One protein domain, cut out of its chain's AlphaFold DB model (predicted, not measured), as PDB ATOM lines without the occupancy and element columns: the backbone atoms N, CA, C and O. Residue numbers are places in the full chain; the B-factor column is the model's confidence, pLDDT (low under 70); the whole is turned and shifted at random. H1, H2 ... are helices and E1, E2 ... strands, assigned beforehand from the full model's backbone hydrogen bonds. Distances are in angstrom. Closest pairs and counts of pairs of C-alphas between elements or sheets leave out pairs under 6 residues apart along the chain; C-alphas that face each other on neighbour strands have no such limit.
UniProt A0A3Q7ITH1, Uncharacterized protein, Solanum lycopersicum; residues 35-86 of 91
ATOM      1  N   GLU A  35     -52.291 -42.009 -15.996       89.88
ATOM      2  CA  GLU A  35     -51.636 -42.834 -14.985       89.88
ATOM      3  C   GLU A  35     -50.909 -44.026 -15.620       89.88
ATOM      4  O   GLU A  35     -49.719 -44.227 -15.358       89.88
ATOM      5  N   ASP A  36     -51.583 -44.774 -16.501       89.62
ATOM      6  CA  ASP A  36     -50.992 -45.922 -17.200       89.62
ATOM      7  C   ASP A  36     -49.785 -45.499 -18.037       89.62
ATOM      8  O   ASP A  36     -48.733 -46.149 -18.009       89.62
ATOM      9  N   PHE A  37     -49.905 -44.367 -18.737       87.50
ATOM     10  CA  PHE A  37     -48.792 -43.771 -19.469       87.50
ATOM     11  C   PHE A  37     -47.605 -43.478 -18.556       87.50
ATOM     12  O   PHE A  37     -46.485 -43.881 -18.866       87.50
ATOM     13  N   CYS A  38     -47.832 -42.791 -17.435       89.94
ATOM     14  CA  CYS A  38     -46.760 -42.401 -16.527       89.94
ATOM     15  C   CYS A  38     -46.024 -43.616 -15.960       89.94
ATOM     16  O   CYS A  38     -44.789 -43.643 -15.945       89.94
ATOM     17  N   LEU A  39     -46.768 -44.645 -15.547       90.19
ATOM     18  CA  LEU A  39     -46.199 -45.887 -15.031       90.19
ATOM     19  C   LEU A  39     -45.339 -46.585 -16.086       90.19
ATOM     20  O   LEU A  39     -44.187 -46.938 -15.813       90.19
ATOM     21  N   GLN A  40     -45.856 -46.745 -17.307       88.38
ATOM     22  CA  GLN A  40     -45.087 -47.359 -18.386       88.38
ATOM     23  C   GLN A  40     -43.863 -46.525 -18.766       88.38
ATOM     24  O   GLN A  40     -42.770 -47.077 -18.907       88.38
ATOM     25  N   ALA A  41     -44.020 -45.205 -18.887       87.69
ATOM     26  CA  ALA A  41     -42.939 -44.292 -19.225       87.69
ATOM     27  C   ALA A  41     -41.788 -44.422 -18.223       87.69
ATOM     28  O   ALA A  41     -40.660 -44.670 -18.638       87.69
ATOM     29  N   VAL A  42     -42.059 -44.367 -16.915       89.06
ATOM     30  CA  VAL A  42     -41.026 -44.523 -15.876       89.06
ATOM     31  C   VAL A  42     -40.326 -45.882 -15.965       89.06
ATOM     32  O   VAL A  42     -39.097 -45.945 -15.878       89.06
ATOM     33  N   VAL A  43     -41.069 -46.969 -16.197       90.00
ATOM     34  CA  VAL A  43     -40.480 -48.308 -16.371       90.00
ATOM     35  C   VAL A  43     -39.540 -48.355 -17.580       90.00
ATOM     36  O   VAL A  43     -38.435 -48.898 -17.480       90.00
ATOM     37  N   TYR A  44     -39.942 -47.791 -18.721       87.44
ATOM     38  CA  TYR A  44     -39.100 -47.734 -19.918       87.44
ATOM     39  C   TYR A  44     -37.890 -46.822 -19.736       87.44
ATOM     40  O   TYR A  44     -36.790 -47.194 -20.149       87.44
ATOM     41  N   VAL A  45     -38.071 -45.678 -19.072       86.75
ATOM     42  CA  VAL A  45     -36.996 -44.741 -18.738       86.75
ATOM     43  C   VAL A  45     -35.908 -45.465 -17.949       86.75
ATOM     44  O   VAL A  45     -34.751 -45.489 -18.366       86.75
ATOM     45  N   GLU A  46     -36.273 -46.159 -16.871       86.44
ATOM     46  CA  GLU A  46     -35.303 -46.894 -16.058       86.44
ATOM     47  C   GLU A  46     -34.627 -48.037 -16.826       86.44
ATOM     48  O   GLU A  46     -33.418 -48.246 -16.691       86.44
ATOM     49  N   LYS A  47     -35.370 -48.763 -17.671       87.31
ATOM     50  CA  LYS A  47     -34.804 -49.824 -18.521       87.31
ATOM     51  C   LYS A  47     -33.783 -49.280 -19.520       87.31
ATOM     52  O   LYS A  47     -32.711 -49.862 -19.669       87.31
ATOM     53  N   ILE A  48     -34.089 -48.175 -20.196       83.94
ATOM     54  CA  ILE A  48     -33.224 -47.596 -21.230       83.94
ATOM     55  C   ILE A  48     -31.989 -46.960 -20.598       83.94
ATOM     56  O   ILE A  48     -30.874 -47.187 -21.067       83.94
ATOM     57  N   LEU A  49     -32.140 -46.248 -19.483       80.75
ATOM     58  CA  LEU A  49     -31.010 -45.592 -18.830       80.75
ATOM     59  C   LEU A  49     -30.019 -46.590 -18.213       80.75
ATOM     60  O   LEU A  49     -28.832 -46.289 -18.124       80.75
ATOM     61  N   LYS A  50     -30.458 -47.810 -17.862       83.94
ATOM     62  CA  LYS A  50     -29.543 -48.915 -17.503       83.94
ATOM     63  C   LYS A  50     -28.607 -49.318 -18.646       83.94
ATOM     64  O   LYS A  50     -27.557 -49.891 -18.389       83.94
ATOM     65  N   THR A  51     -28.956 -49.002 -19.891       82.19
ATOM     66  CA  THR A  51     -28.131 -49.306 -21.070       82.19
ATOM     67  C   THR A  51     -27.157 -48.183 -21.451       82.19
ATOM     68  O   THR A  51     -26.587 -48.233 -22.534       82.19
ATOM     69  N   GLN A  52     -26.980 -47.166 -20.592       75.44
ATOM     70  CA  GLN A  52     -26.181 -45.952 -20.852       75.44
ATOM     71  C   GLN A  52     -26.546 -45.206 -22.152       75.44
ATOM     72  O   GLN A  52     -25.735 -44.483 -22.726       75.44
ATOM     73  N   ARG A  53     -27.790 -45.355 -22.618       73.69
ATOM     74  CA  ARG A  53     -28.317 -44.645 -23.787       73.69
ATOM     75  C   ARG A  53     -29.137 -43.437 -23.355       73.69
ATOM     76  O   ARG A  53     -29.769 -43.453 -22.301       73.69
ATOM     77  N   VAL A  54     -29.148 -42.410 -24.199       74.88
ATOM     78  CA  VAL A  54     -30.034 -41.253 -24.033       74.88
ATOM     79  C   VAL A  54     -31.454 -41.673 -24.397       74.88
ATOM     80  O   VAL A  54     -31.686 -42.224 -25.473       74.88
ATOM     81  N   LEU A  55     -32.402 -41.424 -23.494       77.38
ATOM     82  CA  LEU A  55     -33.815 -41.635 -23.772       77.38
ATOM     83  C   LEU A  55     -34.392 -40.428 -24.511       77.38
ATOM     84  O   LEU A  55     -34.266 -39.302 -24.032       77.38
ATOM     85  N   ILE A  56     -35.093 -40.692 -25.611       77.50
ATOM     86  CA  ILE A  56     -35.924 -39.710 -26.306       77.50
ATOM     87  C   ILE A  56     -37.389 -40.122 -26.131       77.50
ATOM     88  O   ILE A  56     -37.795 -41.180 -26.607       77.50
ATOM     89  N   ILE A  57     -38.175 -39.296 -25.441       73.69
ATOM     90  CA  ILE A  57     -39.629 -39.437 -25.332       73.69
ATOM     91  C   ILE A  57     -40.248 -38.518 -26.382       73.69
ATOM     92  O   ILE A  57     -40.169 -37.299 -26.259       73.69
ATOM     93  N   VAL A  58     -40.857 -39.087 -27.422       73.50
ATOM     94  CA  VAL A  58     -41.587 -38.311 -28.432       73.50
ATOM     95  C   VAL A  58     -43.063 -38.303 -28.051       73.50
ATOM     96  O   VAL A  58     -43.737 -39.324 -28.142       73.50
ATOM     97  N   GLY A  59     -43.552 -37.155 -27.586       70.44
ATOM     98  CA  GLY A  59     -44.938 -36.959 -27.165       70.44
ATOM     99  C   GLY A  59     -45.699 -36.053 -28.125       70.44
ATOM    100  O   GLY A  59     -45.091 -35.242 -28.826       70.44
ATOM    101  N   GLY A  60     -47.026 -36.203 -28.165       67.25
ATOM    102  CA  GLY A  60     -47.943 -35.349 -28.940       67.25
ATOM    103  C   GLY A  60     -49.101 -34.755 -28.167       67.25
ATOM    104  O   GLY A  60     -49.788 -33.885 -28.683       67.25
ATOM    105  N   SER A  61     -49.307 -35.213 -26.936       76.56
ATOM    106  CA  SER A  61     -50.312 -34.660 -26.047       76.56
ATOM    107  C   SER A  61     -49.614 -34.050 -24.845       76.56
ATOM    108  O   SER A  61     -48.962 -34.755 -24.068       76.56
ATOM    109  N   ASN A  62     -49.763 -32.733 -24.712       81.81
ATOM    110  CA  ASN A  62     -49.171 -31.958 -23.627       81.81
ATOM    111  C   ASN A  62     -49.603 -32.495 -22.261       81.81
ATOM    112  O   ASN A  62     -48.783 -32.540 -21.354       81.81
ATOM    113  N   LEU A  63     -50.840 -32.992 -22.144       85.56
ATOM    114  CA  LEU A  63     -51.389 -33.513 -20.893       85.56
ATOM    115  C   LEU A  63     -50.572 -34.686 -20.328       85.56
ATOM    116  O   LEU A  63     -50.282 -34.733 -19.137       85.56
ATOM    117  N   TYR A  64     -50.172 -35.634 -21.177       87.19
ATOM    118  CA  TYR A  64     -49.392 -36.794 -20.737       87.19
ATOM    119  C   TYR A  64     -47.968 -36.400 -20.357       87.19
ATOM    120  O   TYR A  64     -47.417 -36.919 -19.387       87.19
ATOM    121  N   THR A  65     -47.363 -35.475 -21.110       85.00
ATOM    122  CA  THR A  65     -46.038 -34.944 -20.781       85.00
ATOM    123  C   THR A  65     -46.067 -34.163 -19.472       85.00
ATOM    124  O   THR A  65     -45.204 -34.382 -18.629       85.00
ATOM    125  N   GLU A  66     -47.070 -33.313 -19.273       87.94
ATOM    126  CA  GLU A  66     -47.265 -32.554 -18.040       87.94
ATOM    127  C   GLU A  66     -47.449 -33.493 -16.847       87.94
ATOM    128  O   GLU A  66     -46.712 -33.384 -15.870       87.94
ATOM    129  N   LYS A  67     -48.332 -34.494 -16.960       90.88
ATOM    130  CA  LYS A  67     -48.518 -35.490 -15.900       90.88
ATOM    131  C   LYS A  67     -47.221 -36.243 -15.594       90.88
ATOM    132  O   LYS A  67     -46.864 -36.387 -14.435       90.88
ATOM    133  N   LEU A  68     -46.471 -36.679 -16.603       90.00
ATOM    134  CA  LEU A  68     -45.217 -37.406 -16.383       90.00
ATOM    135  C   LEU A  68     -44.153 -36.554 -15.676       90.00
ATOM    136  O   LEU A  68     -43.395 -37.064 -14.851       90.00
ATOM    137  N   VAL A  69     -44.059 -35.278 -16.037       89.56
ATOM    138  CA  VAL A  69     -42.962 -34.397 -15.625       89.56
ATOM    139  C   VAL A  69     -43.247 -33.701 -14.296       89.56
ATOM    140  O   VAL A  69     -42.325 -33.541 -13.491       89.56
ATOM    141  N   GLU A  70     -44.495 -33.285 -14.079       91.50
ATOM    142  CA  GLU A  70     -44.902 -32.456 -12.940       91.50
ATOM    143  C   GLU A  70     -45.530 -33.260 -11.794       91.50
ATOM    144  O   GLU A  70     -45.704 -32.708 -10.708       91.50
ATOM    145  N   ASP A  71     -45.851 -34.550 -11.979       92.12
ATOM    146  CA  ASP A  71     -46.438 -35.356 -10.903       92.12
ATOM    147  C   ASP A  71     -45.463 -35.485  -9.707       92.12
ATOM    148  O   ASP A  71     -44.368 -36.062  -9.841       92.12
ATOM    149  N   PRO A  72     -45.851 -34.984  -8.514       91.62
ATOM    150  CA  PRO A  72     -44.999 -35.008  -7.329       91.62
ATOM    151  C   PRO A  72     -44.598 -36.415  -6.880       91.62
ATOM    152  O   PRO A  72     -43.527 -36.579  -6.301       91.62
ATOM    153  N   LEU A  73     -45.421 -37.435  -7.148       91.25
ATOM    154  CA  LEU A  73     -45.132 -38.824  -6.781       91.25
ATOM    155  C   LEU A  73     -44.046 -39.430  -7.674       91.25
ATOM    156  O   LEU A  73     -43.266 -40.279  -7.236       91.25
ATOM    157  N   LEU A  74     -43.957 -38.980  -8.927       90.00
ATOM    158  CA  LEU A  74     -42.934 -39.445  -9.859       90.00
ATOM    159  C   LEU A  74     -41.583 -38.786  -9.579       90.00
ATOM    160  O   LEU A  74     -40.541 -39.423  -9.790       90.00
ATOM    161  N   MET A  75     -41.595 -37.547  -9.070       90.62
ATOM    162  CA  MET A  75     -40.405 -36.725  -8.818       90.62
ATOM    163  C   MET A  75     -39.488 -36.662 -10.053       90.62
ATOM    164  O   MET A  75     -38.262 -36.749  -9.947       90.62
ATOM    165  N   PHE A  76     -40.076 -36.569 -11.249       89.81
ATOM    166  CA  PHE A  76     -39.375 -36.820 -12.510       89.81
ATOM    167  C   PHE A  76     -38.187 -35.868 -12.723       89.81
ATOM    168  O   PHE A  76     -37.059 -36.315 -12.925       89.81
ATOM    169  N   LYS A  77     -38.404 -34.559 -12.547       89.31
ATOM    170  CA  LYS A  77     -37.358 -33.516 -12.612       89.31
ATOM    171  C   LYS A  77     -36.277 -33.642 -11.530       89.31
ATOM    172  O   LYS A  77     -35.149 -33.167 -11.689       89.31
ATOM    173  N   TYR A  78     -36.602 -34.272 -10.401       89.69
ATOM    174  CA  TYR A  78     -35.606 -34.561  -9.372       89.69
ATOM    175  C   TYR A  78     -34.693 -35.714  -9.808       89.69
ATOM    176  O   TYR A  78     -33.482 -35.625  -9.630       89.69
ATOM    177  N   LYS A  79     -35.258 -36.757 -10.428       88.38
ATOM    178  CA  LYS A  79     -34.536 -37.968 -10.854       88.38
ATOM    179  C   LYS A  79     -33.725 -37.788 -12.141       88.38
ATOM    180  O   LYS A  79     -32.679 -38.423 -12.285       88.38
ATOM    181  N   TYR A  80     -34.193 -36.948 -13.062       88.19
ATOM    182  CA  TYR A  80     -33.653 -36.855 -14.420       88.19
ATOM    183  C   TYR A  80     -33.320 -35.423 -14.830       88.19
ATOM    184  O   TYR A  80     -34.061 -34.488 -14.524       88.19
ATOM    185  N   ASP A  81     -32.245 -35.274 -15.603       88.50
ATOM    186  CA  ASP A  81     -31.949 -34.034 -16.318       88.50
ATOM    187  C   ASP A  81     -32.766 -34.004 -17.609       88.50
ATOM    188  O   ASP A  81     -32.474 -34.729 -18.564       88.50
ATOM    189  N   CYS A  82     -33.824 -33.190 -17.610       87.00
ATOM    190  CA  CYS A  82     -34.800 -33.122 -18.692       87.00
ATOM    191  C   CYS A  82     -34.458 -32.000 -19.681       87.00
ATOM    192  O   CYS A  82     -34.286 -30.851 -19.280       87.00
ATOM    193  N   CYS A  83     -34.425 -32.314 -20.975       88.44
ATOM    194  CA  CYS A  83     -34.346 -31.337 -22.060       88.44
ATOM    195  C   CYS A  83     -35.639 -31.386 -22.877       88.44
ATOM    196  O   CYS A  83     -36.017 -32.456 -23.350       88.44
ATOM    197  N   PHE A  84     -36.308 -30.247 -23.042       85.38
ATOM    198  CA  PHE A  84     -37.566 -30.140 -23.776       85.38
ATOM    199  C   PHE A  84     -37.313 -29.476 -25.125       85.38
ATOM    200  O   PHE A  84     -36.854 -28.338 -25.177       85.38
ATOM    201  N   ILE A  85     -37.613 -30.188 -26.208       84.88
ATOM    202  CA  ILE A  85     -37.516 -29.677 -27.574       84.88
ATOM    203  C   ILE A  85     -38.938 -29.566 -28.112       84.88
ATOM    204  O   ILE A  85     -39.611 -30.578 -28.309       84.88
ATOM    205  N   TRP A  86     -39.396 -28.337 -28.330       81.62
ATOM    206  CA  TRP A  86     -40.659 -28.076 -29.008       81.62
ATOM    207  C   TRP A  86     -40.392 -27.900 -30.497       81.62
ATOM    208  O   TRP A  86     -39.630 -27.016 -30.885       81.62
TER     209      TRP A  86
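AT A GLANCE: This is residues 35 to 86 of the 91 residues of an uncharacterized protein of Solanum lycopersicum (UniProt A0A3Q7ITH1). One long helix, H1, lies along one side; the chain folds back through strand E1, and the shorter helix H2 packs at a steep tilt on residues 37 to 41 of H1. A corner then leads from H2 to the short helix H3, from which strand E2 runs off apart from H1, E1 and H2, in an open arrangement with few contacts and no sheet of named strands. The printed part has 52 residues with three named helices and two named strands, in the order H1, E1, H2, H3, E2, and its class is mixed, helices and strands. The whole is compact, with a radius of gyration of the C-alphas of 10.6 A and spans of 28 by 25 by 19 A.

IN THESE COORDINATES: H1, residues 35 to 49, begins with C-alpha 35 at (-51.636, -42.834, -14.985) and is 21.2 A long. E1 holds residues 55 to 58, 9.7 A, and H2 residues 62 to 70, 11.5 A. H3, residues 76 to 79, is 5.2 A long. E2, residues 80 to 86, is 18.4 A long and ends with C-alpha 86 at (-40.659, -28.076, -29.008).

HOW THE PARTS SIT: H1 touches H2 with residues 37 to 41 alone; the closest C-alphas, of Cys 38 and Leu 68, are 5.2 A apart. Their lines stand at a steep tilt of 63 degrees, the same way. The closest C-alphas of H1 and E1, those of Ile 48 and Leu 55, are 6.5 A apart. H2 and H3 touch only at the corner, where the C-alphas of Val 69 and Phe 76 are closest, 5.3 A apart. H3 and E2 meet only through their link. E1 and E2 are apart, and each pairs with no named strand. In H1 and H2 every O i to N i+4 pair is within hydrogen-bond range; H3 is too short for such a pair.

THE WHOLE: The two C-alphas farthest apart are those of Thr 51 and Leu 63, 28.1 A. The printed part has no cut, and its four links are tight. The mean pLDDT of the printed part is 85.1, and residue 60 alone is under 70.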